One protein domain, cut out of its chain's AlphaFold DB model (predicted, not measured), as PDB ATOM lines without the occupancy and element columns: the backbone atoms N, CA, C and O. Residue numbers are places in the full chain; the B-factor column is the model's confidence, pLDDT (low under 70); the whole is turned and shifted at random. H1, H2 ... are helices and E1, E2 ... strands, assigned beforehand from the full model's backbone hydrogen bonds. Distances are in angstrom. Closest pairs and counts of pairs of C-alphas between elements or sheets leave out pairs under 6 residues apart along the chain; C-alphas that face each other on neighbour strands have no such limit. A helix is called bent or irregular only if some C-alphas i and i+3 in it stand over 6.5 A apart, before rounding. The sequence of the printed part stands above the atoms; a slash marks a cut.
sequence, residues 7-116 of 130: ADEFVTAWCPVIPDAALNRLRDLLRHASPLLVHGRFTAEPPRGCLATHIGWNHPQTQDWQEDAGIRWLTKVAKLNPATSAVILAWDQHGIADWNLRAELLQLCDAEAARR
ATOM      1  N   ALA A   7      -0.830 -14.214  44.532       95.25
ATOM      2  CA  ALA A   7       0.143 -15.156  43.984       95.25
ATOM      3  C   ALA A   7      -0.539 -16.395  43.381       95.25
ATOM      4  O   ALA A   7      -0.218 -16.786  42.258       95.25
ATOM      5  N   ASP A   8      -1.525 -16.971  44.078       95.62
ATOM      6  CA  ASP A   8      -2.295 -18.112  43.567       95.62
ATOM      7  C   ASP A   8      -3.068 -17.737  42.300       95.62
ATOM      8  O   ASP A   8      -3.055 -18.487  41.323       95.62
ATOM      9  N   GLU A   9      -3.719 -16.567  42.279       96.06
ATOM     10  CA  GLU A   9      -4.405 -16.070  41.081       96.06
ATOM     11  C   GLU A   9      -3.419 -15.875  39.922       96.06
ATOM     12  O   GLU A   9      -3.706 -16.281  38.795       96.06
ATOM     13  N   PHE A  10      -2.242 -15.302  40.187       97.00
ATOM     14  CA  PHE A  10      -1.222 -15.112  39.162       97.00
ATOM     15  C   PHE A  10      -0.800 -16.451  38.543       97.00
ATOM     16  O   PHE A  10      -0.847 -16.624  37.325       97.00
ATOM     17  N   VAL A  11      -0.463 -17.438  39.371       96.50
ATOM     18  CA  VAL A  11      -0.006 -18.751  38.894       96.50
ATOM     19  C   VAL A  11      -1.111 -19.519  38.170       96.50
ATOM     20  O   VAL A  11      -0.848 -20.156  37.153       96.50
ATOM     21  N   THR A  12      -2.344 -19.480  38.673       95.75
ATOM     22  CA  THR A  12      -3.419 -20.359  38.179       95.75
ATOM     23  C   THR A  12      -4.275 -19.745  37.079       95.75
ATOM     24  O   THR A  12      -4.792 -20.484  36.243       95.75
ATOM     25  N   ALA A  13      -4.427 -18.419  37.047       96.12
ATOM     26  CA  ALA A  13      -5.301 -17.735  36.096       96.12
ATOM     27  C   ALA A  13      -4.538 -16.863  35.094       96.12
ATOM     28  O   ALA A  13      -4.966 -16.752  33.947       96.12
ATOM     29  N   TRP A  14      -3.408 -16.266  35.490       97.25
ATOM     30  CA  TRP A  14      -2.627 -15.415  34.587       97.25
ATOM     31  C   TRP A  14      -1.622 -16.240  33.785       97.25
ATOM     32  O   TRP A  14      -1.715 -16.283  32.559       97.25
ATOM     33  N   CYS A  15      -0.693 -16.929  34.454       96.69
ATOM     34  CA  CYS A  15       0.399 -17.662  33.807       96.69
ATOM     35  C   CYS A  15      -0.054 -18.562  32.644       96.69
ATOM     36  O   CYS A  15       0.554 -18.454  31.583       96.69
ATOM     37  N   PRO A  16      -1.128 -19.373  32.739       96.50
ATOM     38  CA  PRO A  16      -1.508 -20.282  31.652       96.50
ATOM     39  C   PRO A  16      -1.888 -19.591  30.338       96.50
ATOM     40  O   PRO A  16      -1.871 -20.229  29.289       96.50
ATOM     41  N   VAL A  17      -2.247 -18.304  30.382       96.81
ATOM     42  CA  VAL A  17      -2.733 -17.545  29.221       96.81
ATOM     43  C   VAL A  17      -1.860 -16.336  28.867       96.81
ATOM     44  O   VAL A  17      -2.190 -15.572  27.960       96.81
ATOM     45  N   ILE A  18      -0.737 -16.139  29.563       97.25
ATOM     46  CA  ILE A  18       0.284 -15.163  29.169       97.25
ATOM     47  C   ILE A  18       1.198 -15.822  28.119       97.25
ATOM     48  O   ILE A  18       1.835 -16.827  28.434       97.25
ATOM     49  N   PRO A  19       1.339 -15.281  26.897       96.62
ATOM     50  CA  PRO A  19       2.306 -15.767  25.914       96.62
ATOM     51  C   PRO A  19       3.735 -15.373  26.302       96.62
ATOM     52  O   PRO A  19       3.945 -14.390  27.011       96.62
ATOM     53  N   ASP A  20       4.732 -16.098  25.793       96.25
ATOM     54  CA  ASP A  20       6.143 -15.897  26.164       96.25
ATOM     55  C   ASP A  20       6.634 -14.460  25.940       96.25
ATOM     56  O   ASP A  20       7.349 -13.911  26.776       96.25
ATOM     57  N   ALA A  21       6.204 -13.814  24.851       95.56
ATOM     58  CA  ALA A  21       6.546 -12.420  24.569       95.56
ATOM     59  C   ALA A  21       6.052 -11.468  25.673       95.56
ATOM     60  O   ALA A  21       6.811 -10.631  26.166       95.56
ATOM     61  N   ALA A  22       4.803 -11.638  26.115       96.25
ATOM     62  CA  ALA A  22       4.226 -10.856  27.200       96.25
ATOM     63  C   ALA A  22       4.875 -11.169  28.553       96.25
ATOM     64  O   ALA A  22       5.139 -10.249  29.327       96.25
ATOM     65  N   LEU A  23       5.184 -12.443  28.823       97.62
ATOM     66  CA  LEU A  23       5.870 -12.857  30.047       97.62
ATOM     67  C   LEU A  23       7.265 -12.227  30.135       97.62
ATOM     68  O   LEU A  23       7.620 -11.650  31.160       97.62
ATOM     69  N   ASN A  24       8.039 -12.279  29.051       96.44
ATOM     70  CA  ASN A  24       9.371 -11.676  28.989       96.44
ATOM     71  C   ASN A  24       9.308 -10.156  29.141       96.44
ATOM     72  O   ASN A  24      10.050  -9.590  29.944       96.44
ATOM     73  N   ARG A  25       8.357  -9.500  28.466       95.25
ATOM     74  CA  ARG A  25       8.147  -8.061  28.637       95.25
ATOM     75  C   ARG A  25       7.839  -7.701  30.090       95.25
ATOM     76  O   ARG A  25       8.382  -6.726  30.611       95.25
ATOM     77  N   LEU A  26       6.977  -8.472  30.745       95.81
ATOM     78  CA  LEU A  26       6.613  -8.240  32.136       95.81
ATOM     79  C   LEU A  26       7.815  -8.412  33.078       95.81
ATOM     80  O   LEU A  26       8.045  -7.555  33.934       95.81
ATOM     81  N   ARG A  27       8.624  -9.458  32.875       96.25
ATOM     82  CA  ARG A  27       9.874  -9.694  33.620       96.25
ATOM     83  C   ARG A  27      10.824  -8.509  33.515       96.25
ATOM     84  O   ARG A  27      11.328  -8.048  34.537       96.25
ATOM     85  N   ASP A  28      11.027  -7.987  32.310       95.94
ATOM     86  CA  ASP A  28      11.916  -6.847  32.084       95.94
ATOM     87  C   ASP A  28      11.437  -5.595  32.822       95.94
ATOM     88  O   ASP A  28      12.235  -4.896  33.448       95.94
ATOM     89  N   LEU A  29      10.133  -5.316  32.795       95.12
ATOM     90  CA  LEU A  29       9.557  -4.159  33.480       95.12
ATOM     91  C   LEU A  29       9.695  -4.259  35.002       95.12
ATOM     92  O   LEU A  29      10.100  -3.285  35.642       95.12
ATOM     93  N   LEU A  30       9.391  -5.430  35.568       95.12
ATOM     94  CA  LEU A  30       9.488  -5.690  37.004       95.12
ATOM     95  C   LEU A  30      10.943  -5.629  37.484       95.12
ATOM     96  O   LEU A  30      11.235  -4.965  38.479       95.12
ATOM     97  N   ARG A  31      11.869  -6.256  36.747       95.25
ATOM     98  CA  ARG A  31      13.302  -6.296  37.078       95.25
ATOM     99  C   ARG A  31      13.926  -4.905  37.147       95.25
ATOM    100  O   ARG A  31      14.735  -4.650  38.033       95.25
ATOM    101  N   HIS A  32      13.526  -4.006  36.249       93.88
ATOM    102  CA  HIS A  32      14.097  -2.660  36.148       93.88
ATOM    103  C   HIS A  32      13.292  -1.582  36.873       93.88
ATOM    104  O   HIS A  32      13.585  -0.402  36.693       93.88
ATOM    105  N   ALA A  33      12.281  -1.951  37.669       89.31
ATOM    106  CA  ALA A  33      11.410  -0.977  38.329       89.31
ATOM    107  C   ALA A  33      10.820   0.051  37.341       89.31
ATOM    108  O   ALA A  33      10.766   1.245  37.633       89.31
ATOM    109  N   SER A  34      10.482  -0.395  36.128       89.88
ATOM    110  CA  SER A  34      10.331   0.509  34.991       89.88
ATOM    111  C   SER A  34       9.239   1.559  35.232       89.88
ATOM    112  O   SER A  34       8.118   1.186  35.580       89.88
ATOM    113  N   PRO A  35       9.491   2.854  34.948       87.00
ATOM    114  CA  PRO A  35       8.472   3.905  35.057       87.00
ATOM    115  C   PRO A  35       7.322   3.735  34.047       87.00
ATOM    116  O   PRO A  35       6.314   4.441  34.112       87.00
ATOM    117  N   LEU A  36       7.468   2.803  33.100       88.56
ATOM    118  CA  LEU A  36       6.415   2.403  32.169       88.56
ATOM    119  C   LEU A  36       5.360   1.506  32.821       88.56
ATOM    120  O   LEU A  36       4.263   1.370  32.281       88.56
ATOM    121  N   LEU A  37       5.688   0.882  33.953       88.00
ATOM    122  CA  LEU A  37       4.777   0.031  34.696       88.00
ATOM    123  C   LEU A  37       4.079   0.865  35.777       88.00
ATOM    124  O   LEU A  37       4.653   1.173  36.820       88.00
ATOM    125  N   VAL A  38       2.840   1.265  35.497       85.75
ATOM    126  CA  VAL A  38       2.035   2.114  36.388       85.75
ATOM    127  C   VAL A  38       1.054   1.279  37.214       85.75
ATOM    128  O   VAL A  38       0.762   0.133  36.878       85.75
ATOM    129  N   HIS A  39       0.541   1.843  38.303       82.88
ATOM    130  CA  HIS A  39      -0.518   1.250  39.126       82.88
ATOM    131  C   HIS A  39      -1.769   2.142  39.110       82.88
ATOM    132  O   HIS A  39      -1.693   3.313  38.725       82.88
ATOM    133  N   GLY A  40      -2.930   1.596  39.478       74.12
ATOM    134  CA  GLY A  40      -4.198   2.322  39.632       74.12
ATOM    135  C   GLY A  40      -4.872   2.746  38.324       74.12
ATOM    136  O   GLY A  40      -5.940   3.357  38.340       74.12
ATOM    137  N   ARG A  41      -4.255   2.461  37.174       74.81
ATOM    138  CA  ARG A  41      -4.797   2.743  35.842       74.81
ATOM    139  C   ARG A  41      -4.416   1.616  34.903       74.81
ATOM    140  O   ARG A  41      -3.230   1.337  34.746       74.81
ATOM    141  N   PHE A  42      -5.407   1.032  34.227       72.25
ATOM    142  CA  PHE A  42      -5.144   0.072  33.154       72.25
ATOM    143  C   PHE A  42      -4.285   0.724  32.070       72.25
ATOM    144  O   PHE A  42      -3.192   0.240  31.779       72.25
ATOM    145  N   THR A  43      -4.688   1.894  31.586       65.94
ATOM    146  CA  THR A  43      -3.916   2.648  30.593       65.94
ATOM    147  C   THR A  43      -3.773   4.107  31.028       65.94
ATOM    148  O   THR A  43      -4.709   4.713  31.567       65.94
ATOM    149  N   ALA A  44      -2.575   4.669  30.842       64.75
ATOM    150  CA  ALA A  44      -2.328   6.104  30.970       64.75
ATOM    151  C   ALA A  44      -2.141   6.721  29.575       64.75
ATOM    152  O   ALA A  44      -3.070   7.341  29.079       64.75
ATOM    153  N   GLU A  45      -0.989   6.476  28.947       73.56
ATOM    154  CA  GLU A  45      -0.630   6.819  27.560       73.56
ATOM    155  C   GLU A  45       0.454   5.825  27.123       73.56
ATOM    156  O   GLU A  45       1.371   5.599  27.921       73.56
ATOM    157  N   PRO A  46       0.424   5.220  25.922       68.56
ATOM    158  CA  PRO A  46       1.512   4.354  25.476       68.56
ATOM    159  C   PRO A  46       2.872   5.075  25.556       68.56
ATOM    160  O   PRO A  46       2.976   6.216  25.109       68.56
ATOM    161  N   PRO A  47       3.925   4.451  26.126       78.81
ATOM    162  CA  PRO A  47       4.040   3.040  26.517       78.81
ATOM    163  C   PRO A  47       3.800   2.761  28.020       78.81
ATOM    164  O   PRO A  47       4.345   1.802  28.566       78.81
ATOM    165  N   ARG A  48       3.026   3.594  28.721       84.38
ATOM    166  CA  ARG A  48       2.729   3.490  30.159       84.38
ATOM    167  C   ARG A  48       1.405   2.761  30.411       84.38
ATOM    168  O   ARG A  48       0.337   3.240  30.025       84.38
ATOM    169  N   GLY A  49       1.471   1.641  31.124       87.75
ATOM    170  CA  GLY A  49       0.316   0.801  31.455       87.75
ATOM    171  C   GLY A  49       0.558  -0.056  32.698       87.75
ATOM    172  O   GLY A  49       1.694  -0.159  33.169       87.75
ATOM    173  N   CYS A  50      -0.502  -0.642  33.255       91.25
ATOM    174  CA  CYS A  50      -0.374  -1.608  34.349       91.25
ATOM    175  C   CYS A  50       0.072  -2.992  33.849       91.25
ATOM    176  O   CYS A  50       0.267  -3.198  32.647       91.25
ATOM    177  N   LEU A  51       0.198  -3.956  34.771       93.69
ATOM    178  CA  LEU A  51       0.548  -5.352  34.474       93.69
ATOM    179  C   LEU A  51      -0.277  -5.918  33.303       93.69
ATOM    180  O   LEU A  51       0.283  -6.368  32.304       93.69
ATOM    181  N   ALA A  52      -1.608  -5.834  33.403       93.56
ATOM    182  CA  ALA A  52      -2.518  -6.377  32.398       93.56
ATOM    183  C   ALA A  52      -2.369  -5.687  31.037       93.56
ATOM    184  O   ALA A  52      -2.497  -6.343  30.011       93.56
ATOM    185  N   THR A  53      -2.067  -4.389  31.004       93.31
ATOM    186  CA  THR A  53      -1.902  -3.639  29.749       93.31
ATOM    187  C   THR A  53      -0.622  -3.999  29.026       93.31
ATOM    188  O   THR A  53      -0.660  -4.221  27.818       93.31
ATOM    189  N   HIS A  54       0.492  -4.162  29.744       94.12
ATOM    190  CA  HIS A  54       1.721  -4.665  29.124       94.12
ATOM    191  C   HIS A  54       1.552  -6.086  28.603       94.12
ATOM    192  O   HIS A  54       2.063  -6.394  27.529       94.12
ATOM    193  N   ILE A  55       0.791  -6.932  29.301       95.25
ATOM    194  CA  ILE A  55       0.439  -8.249  28.769       95.25
ATOM    195  C   ILE A  55      -0.439  -8.105  27.524       95.25
ATOM    196  O   ILE A  55      -0.114  -8.676  26.489       95.25
ATOM    197  N   GLY A  56      -1.503  -7.306  27.592       93.56
ATOM    198  CA  GLY A  56      -2.450  -7.105  26.499       93.56
ATOM    199  C   GLY A  56      -1.797  -6.589  25.215       93.56
ATOM    200  O   GLY A  56      -2.108  -7.099  24.140       93.56
ATOM    201  N   TRP A  57      -0.857  -5.645  25.324       93.94
ATOM    202  CA  TRP A  57      -0.071  -5.127  24.195       93.94
ATOM    203  C   TRP A  57       0.866  -6.158  23.570       93.94
ATOM    204  O   TRP A  57       1.206  -6.033  22.401       93.94
ATOM    205  N   ASN A  58       1.278  -7.174  24.327       94.50
ATOM    206  CA  ASN A  58       2.185  -8.228  23.866       94.50
ATOM    207  C   ASN A  58       1.459  -9.570  23.683       94.50
ATOM    208  O   ASN A  58       2.095 -10.622  23.589       94.50
ATOM    209  N   HIS A  59       0.124  -9.546  23.655       94.94
ATOM    210  CA  HIS A  59      -0.709 -10.726  23.502       94.94
ATOM    211  C   HIS A  59      -1.355 -10.752  22.106       94.94
ATOM    212  O   HIS A  59      -2.066  -9.805  21.754       94.94
ATOM    213  N   PRO A  60      -1.212 -11.846  21.324       93.31
ATOM    214  CA  PRO A  60      -1.658 -11.896  19.929       93.31
ATOM    215  C   PRO A  60      -3.127 -11.526  19.702       93.31
ATOM    216  O   PRO A  60      -3.463 -10.915  18.698       93.31
ATOM    217  N   GLN A  61      -4.011 -11.879  20.643       92.38
ATOM    218  CA  GLN A  61      -5.453 -11.617  20.524       92.38
ATOM    219  C   GLN A  61      -5.876 -10.185  20.886       92.38
ATOM    220  O   GLN A  61      -7.012  -9.806  20.612       92.38
ATOM    221  N   THR A  62      -5.019  -9.407  21.554       92.88
ATOM    222  CA  THR A  62      -5.406  -8.111  22.146       92.88
ATOM    223  C   THR A  62      -4.467  -6.964  21.795       92.88
ATOM    224  O   THR A  62      -4.814  -5.819  22.067       92.88
ATOM    225  N   GLN A  63      -3.325  -7.237  21.159       90.12
ATOM    226  CA  GLN A  63      -2.327  -6.228  20.786       90.12
ATOM    227  C   GLN A  63      -2.893  -5.094  19.912       90.12
ATOM    228  O   GLN A  63      -2.529  -3.936  20.104       90.12
ATOM    229  N   ASP A  64      -3.856  -5.393  19.034       88.69
ATOM    230  CA  ASP A  64      -4.462  -4.404  18.127       88.69
ATOM    231  C   ASP A  64      -5.414  -3.425  18.837       88.69
ATOM    232  O   ASP A  64      -5.860  -2.441  18.250       88.69
ATOM    233  N   TRP A  65      -5.727  -3.671  20.112       83.38
ATOM    234  CA  TRP A  65      -6.745  -2.937  20.868       83.38
ATOM    235  C   TRP A  65      -6.167  -1.800  21.711       83.38
ATOM    236  O   TRP A  65      -6.874  -1.289  22.572       83.38
ATOM    237  N   GLN A  66      -4.902  -1.425  21.474       79.19
ATOM    238  CA  GLN A  66      -4.176  -0.299  22.080       79.19
ATOM    239  C   GLN A  66      -4.648   0.041  23.506       79.19
ATOM    240  O   GLN A  66      -4.252  -0.627  24.458       79.19
ATOM    241  N   GLU A  67      -5.502   1.054  23.667       76.31
ATOM    242  CA  GLU A  67      -5.953   1.579  24.960       76.31
ATOM    243  C   GLU A  67      -6.725   0.566  25.820       76.31
ATOM    244  O   GLU A  67      -6.588   0.569  27.044       76.31
ATOM    245  N   ASP A  68      -7.467  -0.341  25.188       86.12
ATOM    246  CA  ASP A  68      -8.312  -1.349  25.835       86.12
ATOM    247  C   ASP A  68      -7.609  -2.701  26.012       86.12
ATOM    248  O   ASP A  68      -8.171  -3.614  26.629       86.12
ATOM    249  N   ALA A  69      -6.394  -2.864  25.476       90.12
ATOM    250  CA  ALA A  69      -5.722  -4.157  25.375       90.12
ATOM    251  C   ALA A  69      -5.632  -4.887  26.726       90.12
ATOM    252  O   ALA A  69      -5.903  -6.085  26.793       90.12
ATOM    253  N   GLY A  70      -5.337  -4.169  27.816       91.38
ATOM    254  CA  GLY A  70      -5.256  -4.756  29.156       91.38
ATOM    255  C   GLY A  70      -6.595  -5.223  29.722       91.38
ATOM    256  O   GLY A  70      -6.690  -6.332  30.248       91.38
ATOM    257  N   ILE A  71      -7.656  -4.422  29.575       92.19
ATOM    258  CA  ILE A  71      -9.004  -4.792  30.038       92.19
ATOM    259  C   ILE A  71      -9.536  -5.963  29.209       92.19
ATOM    260  O   ILE A  71     -10.117  -6.908  29.753       92.19
ATOM    261  N   ARG A  72      -9.321  -5.935  27.889       93.19
ATOM    262  CA  ARG A  72      -9.716  -7.017  26.979       93.19
ATOM    263  C   ARG A  72      -8.973  -8.297  27.305       93.19
ATOM    264  O   ARG A  72      -9.617  -9.337  27.392       93.19
ATOM    265  N   TRP A  73      -7.668  -8.226  27.544       95.69
ATOM    266  CA  TRP A  73      -6.898  -9.397  27.940       95.69
ATOM    267  C   TRP A  73      -7.432  -9.981  29.250       95.69
ATOM    268  O   TRP A  73      -7.811 -11.151  29.291       95.69
ATOM    269  N   LEU A  74      -7.590  -9.156  30.285       94.88
ATOM    270  CA  LEU A  74      -8.033  -9.640  31.589       94.88
ATOM    271  C   LEU A  74      -9.437 -10.269  31.528       94.88
ATOM    272  O   LEU A  74      -9.653 -11.364  32.038       94.88
ATOM    273  N   THR A  75     -10.379  -9.625  30.833       95.00
ATOM    274  CA  THR A  75     -11.782 -10.074  30.779       95.00
ATOM    275  C   THR A  75     -12.058 -11.172  29.753       95.00
ATOM    276  O   THR A  75     -12.938 -12.003  29.977       95.00
ATOM    277  N   LYS A  76     -11.364 -11.181  28.610       94.50
ATOM    278  CA  LYS A  76     -11.644 -12.106  27.497       94.50
ATOM    279  C   LYS A  76     -10.672 -13.272  27.425       94.50
ATOM    280  O   LYS A  76     -11.098 -14.358  27.048       94.50
ATOM    281  N   VAL A  77      -9.415 -13.057  27.804       96.00
ATOM    282  CA  VAL A  77      -8.370 -14.087  27.757       96.00
ATOM    283  C   VAL A  77      -8.233 -14.754  29.122       96.00
ATOM    284  O   VAL A  77      -8.504 -15.946  29.242       96.00
ATOM    285  N   ALA A  78      -7.912 -13.983  30.164       95.12
ATOM    286  CA  ALA A  78      -7.770 -14.510  31.525       95.12
ATOM    287  C   ALA A  78      -9.113 -14.822  32.204       95.12
ATOM    288  O   ALA A  78      -9.147 -15.530  33.204       95.12
ATOM    289  N   LYS A  79     -10.232 -14.336  31.643       95.94
ATOM    290  CA  LYS A  79     -11.597 -14.512  32.180       95.94
ATOM    291  C   LYS A  79     -11.735 -14.027  33.630       95.94
ATOM    292  O   LYS A  79     -12.538 -14.554  34.398       95.94
ATOM    293  N   LEU A  80     -10.970 -12.999  33.983       95.19
ATOM    294  CA  LEU A  80     -10.984 -12.353  35.286       95.19
ATOM    295  C   LEU A  80     -11.750 -11.033  35.222       95.19
ATOM    296  O   LEU A  80     -11.812 -10.361  34.190       95.19
ATOM    297  N   ASN A  81     -12.323 -10.644  36.356       92.50
ATOM    298  CA  ASN A  81     -12.922  -9.327  36.514       92.50
ATOM    299  C   ASN A  81     -11.869  -8.356  37.084       92.50
ATOM    300  O   ASN A  81     -11.375  -8.607  38.184       92.50
ATOM    301  N   PRO A  82     -11.551  -7.240  36.394       89.94
ATOM    302  CA  PRO A  82     -10.648  -6.201  36.890       89.94
ATOM    303  C   PRO A  82     -10.892  -5.778  38.339       89.94
ATOM    304  O   PRO A  82      -9.943  -5.613  39.095       89.94
ATOM    305  N   ALA A  83     -12.160  -5.640  38.736       89.81
ATOM    306  CA  ALA A  83     -12.536  -5.149  40.059       89.81
ATOM    307  C   ALA A  83     -12.310  -6.172  41.184       89.81
ATOM    308  O   ALA A  83     -12.337  -5.805  42.355       89.81
ATOM    309  N   THR A  84     -12.134  -7.451  40.846       91.44
ATOM    310  CA  THR A  84     -11.978  -8.534  41.828       91.44
ATOM    311  C   THR A  84     -10.696  -9.333  41.642       91.44
ATOM    312  O   THR A  84     -10.455 -10.243  42.428       91.44
ATOM    313  N   SER A  85      -9.898  -9.035  40.613       94.19
ATOM    314  CA  SER A  85      -8.606  -9.681  40.402       94.19
ATOM    315  C   SER A  85      -7.684  -9.334  41.564       94.19
ATOM    316  O   SER A  85      -7.340  -8.169  41.767       94.19
ATOM    317  N   ALA A  86      -7.279 -10.347  42.324       94.19
ATOM    318  CA  ALA A  86      -6.399 -10.180  43.472       94.19
ATOM    319  C   ALA A  86      -5.042  -9.584  43.058       94.19
ATOM    320  O   ALA A  86      -4.506  -8.742  43.776       94.19
ATOM    321  N   VAL A  87      -4.523  -9.955  41.880       95.00
ATOM    322  CA  VAL A  87      -3.287  -9.386  41.316       95.00
ATOM    323  C   VAL A  87      -3.443  -7.895  41.031       95.00
ATOM    324  O   VAL A  87      -2.589  -7.110  41.440       95.00
ATOM    325  N   ILE A  88      -4.527  -7.488  40.358       93.81
ATOM    326  CA  ILE A  88      -4.774  -6.068  40.061       93.81
ATOM    327  C   ILE A  88      -4.968  -5.275  41.346       93.81
ATOM    328  O   ILE A  88      -4.362  -4.221  41.493       93.81
ATOM    329  N   LEU A  89      -5.750  -5.784  42.297       92.62
ATOM    330  CA  LEU A  89      -5.993  -5.091  43.561       92.62
ATOM    331  C   LEU A  89      -4.701  -4.902  44.369       92.62
ATOM    332  O   LEU A  89      -4.457  -3.802  44.860       92.62
ATOM    333  N   ALA A  90      -3.857  -5.934  44.471       92.00
ATOM    334  CA  ALA A  90      -2.560  -5.830  45.140       92.00
ATOM    335  C   ALA A  90      -1.632  -4.834  44.423       92.00
ATOM    336  O   ALA A  90      -1.002  -3.986  45.060       92.00
ATOM    337  N   TRP A  91      -1.588  -4.894  43.089       92.56
ATOM    338  CA  TRP A  91      -0.779  -3.982  42.284       92.56
ATOM    339  C   TRP A  91      -1.262  -2.534  42.376       92.56
ATOM    340  O   TRP A  91      -0.446  -1.629  42.489       92.56
ATOM    341  N   ASP A  92      -2.565  -2.282  42.370       89.94
ATOM    342  CA  ASP A  92      -3.112  -0.926  42.421       89.94
ATOM    343  C   ASP A  92      -2.880  -0.250  43.775       89.94
ATOM    344  O   ASP A  92      -2.650   0.963  43.818       89.94
ATOM    345  N   GLN A  93      -2.887  -1.030  44.861       87.12
ATOM    346  CA  GLN A  93      -2.645  -0.543  46.221       87.12
ATOM    347  C   GLN A  93      -1.187  -0.146  46.463       87.12
ATOM    348  O   GLN A  93      -0.939   0.877  47.104       87.12
ATOM    349  N   HIS A  94      -0.232  -0.939  45.971       82.69
ATOM    350  CA  HIS A  94       1.176  -0.788  46.354       82.69
ATOM    351  C   HIS A  94       2.143  -0.650  45.165       82.69
ATOM    352  O   HIS A  94       3.122   0.100  45.228       82.69
ATOM    353  N   GLY A  95       1.830  -1.305  44.046       83.00
ATOM    354  CA  GLY A  95       2.441  -1.079  42.739       83.00
ATOM    355  C   GLY A  95       3.958  -1.211  42.700       83.00
ATOM    356  O   GLY A  95       4.561  -2.060  43.350       83.00
ATOM    357  N   ILE A  96       4.589  -0.338  41.910       85.25
ATOM    358  CA  ILE A  96       6.038  -0.357  41.662       85.25
ATOM    359  C   ILE A  96       6.882  -0.011  42.901       85.25
ATOM    360  O   ILE A  96       8.068  -0.348  42.942       85.25
ATOM    361  N   ALA A  97       6.289   0.675  43.886       85.81
ATOM    362  CA  ALA A  97       6.958   1.096  45.115       85.81
ATOM    363  C   ALA A  97       7.061  -0.039  46.149       85.81
ATOM    364  O   ALA A  97       7.901   0.029  47.047       85.81
ATOM    365  N   ASP A  98       6.250  -1.088  46.009       90.06
ATOM    366  CA  ASP A  98       6.319  -2.273  46.854       90.06
ATOM    367  C   ASP A  98       7.383  -3.239  46.350       90.06
ATOM    368  O   ASP A  98       7.205  -3.989  45.384       90.06
ATOM    369  N   TRP A  99       8.528  -3.199  47.024       89.69
ATOM    370  CA  TRP A  99       9.656  -4.047  46.681       89.69
ATOM    371  C   TRP A  99       9.345  -5.540  46.850       89.69
ATOM    372  O   TRP A  99       9.804  -6.322  46.017       89.69
ATOM    373  N   ASN A 100       8.553  -5.927  47.859       91.88
ATOM    374  CA  ASN A 100       8.221  -7.330  48.123       91.88
ATOM    375  C   ASN A 100       7.290  -7.864  47.035       91.88
ATOM    376  O   ASN A 100       7.645  -8.821  46.350       91.88
ATOM    377  N   LEU A 101       6.164  -7.182  46.793       91.88
ATOM    378  CA  LEU A 101       5.208  -7.570  45.751       91.88
ATOM    379  C   LEU A 101       5.892  -7.690  44.384       91.88
ATOM    380  O   LEU A 101       5.705  -8.667  43.659       91.88
ATOM    381  N   ARG A 102       6.728  -6.709  44.031       94.31
ATOM    382  CA  ARG A 102       7.474  -6.715  42.770       94.31
ATOM    383  C   ARG A 102       8.474  -7.869  42.691       94.31
ATOM    384  O   ARG A 102       8.587  -8.488  41.633       94.31
ATOM    385  N   ALA A 103       9.225  -8.124  43.761       94.19
ATOM    386  CA  ALA A 103      10.209  -9.202  43.800       94.19
ATOM    387  C   ALA A 103       9.536 -10.572  43.663       94.19
ATOM    388  O   ALA A 103       9.999 -11.400  42.879       94.19
ATOM    389  N   GLU A 104       8.419 -10.787  44.354       95.50
ATOM    390  CA  GLU A 104       7.672 -12.039  44.284       95.50
ATOM    391  C   GLU A 104       7.011 -12.237  42.909       95.50
ATOM    392  O   GLU A 104       7.151 -13.304  42.316       95.50
ATOM    393  N   LEU A 105       6.388 -11.204  42.324       96.12
ATOM    394  CA  LEU A 105       5.867 -11.274  40.948       96.12
ATOM    395  C   LEU A 105       6.966 -11.619  39.933       96.12
ATOM    396  O   LEU A 105       6.745 -12.433  39.034       96.12
ATOM    397  N   LEU A 106       8.160 -11.031  40.073       96.69
ATOM    398  CA  LEU A 106       9.298 -11.347  39.209       96.69
ATOM    399  C   LEU A 106       9.744 -12.804  39.375       96.69
ATOM    400  O   LEU A 106       9.985 -13.475  38.373       96.69
ATOM    401  N   GLN A 107       9.814 -13.305  40.611       97.38
ATOM    402  CA  GLN A 107      10.150 -14.704  40.894       97.38
ATOM    403  C   GLN A 107       9.135 -15.668  40.279       97.38
ATOM    404  O   GLN A 107       9.536 -16.653  39.662       97.38
ATOM    405  N   LEU A 108       7.837 -15.371  40.377       97.75
ATOM    406  CA  LEU A 108       6.788 -16.175  39.745       97.75
ATOM    407  C   LEU A 108       6.919 -16.174  38.218       97.75
ATOM    408  O   LEU A 108       6.774 -17.220  37.588       97.75
ATOM    409  N   CYS A 109       7.251 -15.029  37.612       97.69
ATOM    410  CA  CYS A 109       7.497 -14.962  36.173       97.69
ATOM    411  C   CYS A 109       8.744 -15.759  35.750       97.69
ATOM    412  O   CYS A 109       8.724 -16.434  34.721       97.69
ATOM    413  N   ASP A 110       9.833 -15.677  36.523       97.69
ATOM    414  CA  ASP A 110      11.069 -16.427  36.274       97.69
ATOM    415  C   ASP A 110      10.830 -17.944  36.418       97.69
ATOM    416  O   ASP A 110      11.280 -18.722  35.574       97.69
ATOM    417  N   ALA A 111      10.061 -18.364  37.428       97.44
ATOM    418  CA  ALA A 111       9.675 -19.758  37.639       97.44
ATOM    419  C   ALA A 111       8.798 -20.296  36.498       97.44
ATOM    420  O   ALA A 111       9.039 -21.396  36.001       97.44
ATOM    421  N   GLU A 112       7.817 -19.516  36.037       97.62
ATOM    422  CA  GLU A 112       6.964 -19.899  34.909       97.62
ATOM    423  C   GLU A 112       7.767 -20.027  33.606       97.62
ATOM    424  O   GLU A 112       7.599 -21.001  32.870       97.62
ATOM    425  N   ALA A 113       8.692 -19.100  33.338       96.44
ATOM    426  CA  ALA A 113       9.572 -19.186  32.175       96.44
ATOM    427  C   ALA A 113      10.456 -20.448  32.219       96.44
ATOM    428  O   ALA A 113      10.579 -21.154  31.217       96.44
ATOM    429  N   ALA A 114      11.027 -20.769  33.385       96.31
ATOM    430  CA  ALA A 114      11.816 -21.986  33.576       96.31
ATOM    431  C   ALA A 114      10.973 -23.259  33.381       96.31
ATOM    432  O   ALA A 114      11.415 -24.199  32.718       96.31
ATOM    433  N   ARG A 115       9.737 -23.276  33.899       95.62
ATOM    434  CA  ARG A 115       8.797 -24.392  33.732       95.62
ATOM    435  C   ARG A 115       8.495 -24.654  32.255       95.62
ATOM    436  O   ARG A 115       8.558 -25.804  31.828       95.62
ATOM    437  N   ARG A 116       8.208 -23.609  31.469       95.00
ATOM    438  CA  ARG A 116       7.951 -23.726  30.019       95.00
ATOM    439  C   ARG A 116       9.160 -24.262  29.257       95.00
ATOM    440  O   ARG A 116       9.008 -25.143  28.418       95.00
TER     441      ARG A 116
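This is residues 7 to 116 of the 130 residues of an uncharacterized protein of Tuwongella immobilis (UniProt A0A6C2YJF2). Six helices pack crosswise into a compact, rounded cluster: short H3 lies near the middle between H2 and H4, and H6, the longest helix, runs beside H2. H1 and H5 meet at their ends and both touch H6, while the long link from H2 leads to E1 at the rim. The printed part has 110 residues, with six named helices and one named strand in the order H1 H2 E1 H3 H4 H5 H6 along the chain, and its class is mostly helix. Its radius of gyration of the C-alphas is 12.2 A, with spans of 30 by 29 by 25 A.

Start at H1, residues 7 to 17, which touches residues 105 to 112 of H6, residues 99 to 116, at a steep tilt of 42 degrees; the closest C-alphas, Cys 15 and Glu 112, are 7.0 A apart. H1 and H5, residues 86 to 97, touch only at their ends, the closest C-alphas being Phe 10 and Val 87 at 6.5 A. H2, residues 20 to 31, touches H6 at a shallow tilt of 29 degrees, opposite ways, with C-alphas 27 and 106 closest at 5.9 A. Residues 22 to 26 of H2 touch H3, residues 51 to 57, with C-alphas 22 and 55 closest at 4.9 A. H3 touches H4, residues 63 to 77, with C-alphas 53 and 70 closest at 3.6 A. Each O i to N i+4 pair is within hydrogen-bond range in H2, H3 and H6, against 4 of 7 in H1, 7 of 11 in H4 and 6 of 8 in H5.

Find C-alpha 7 at (0.143, -15.156, 43.984), where H1 begins. E1, residues 43 to 45, pairs with no named strand, but antiparallel with residues 48 to 49. H4 and H5 are irregular: C-alphas 64 and 67 are 9.2 A apart, 93 and 96 9.8 A. H6 runs 25.8 A to C-alpha 116 at (7.951, -23.726, 30.019).

The farthest C-alphas, Glu 45 and Arg 115, are 33.2 A apart. The printed part has no cut, and the link from H2 to E1 is long. Look for pLDDT under 70 at residues 43 to 44 and 46.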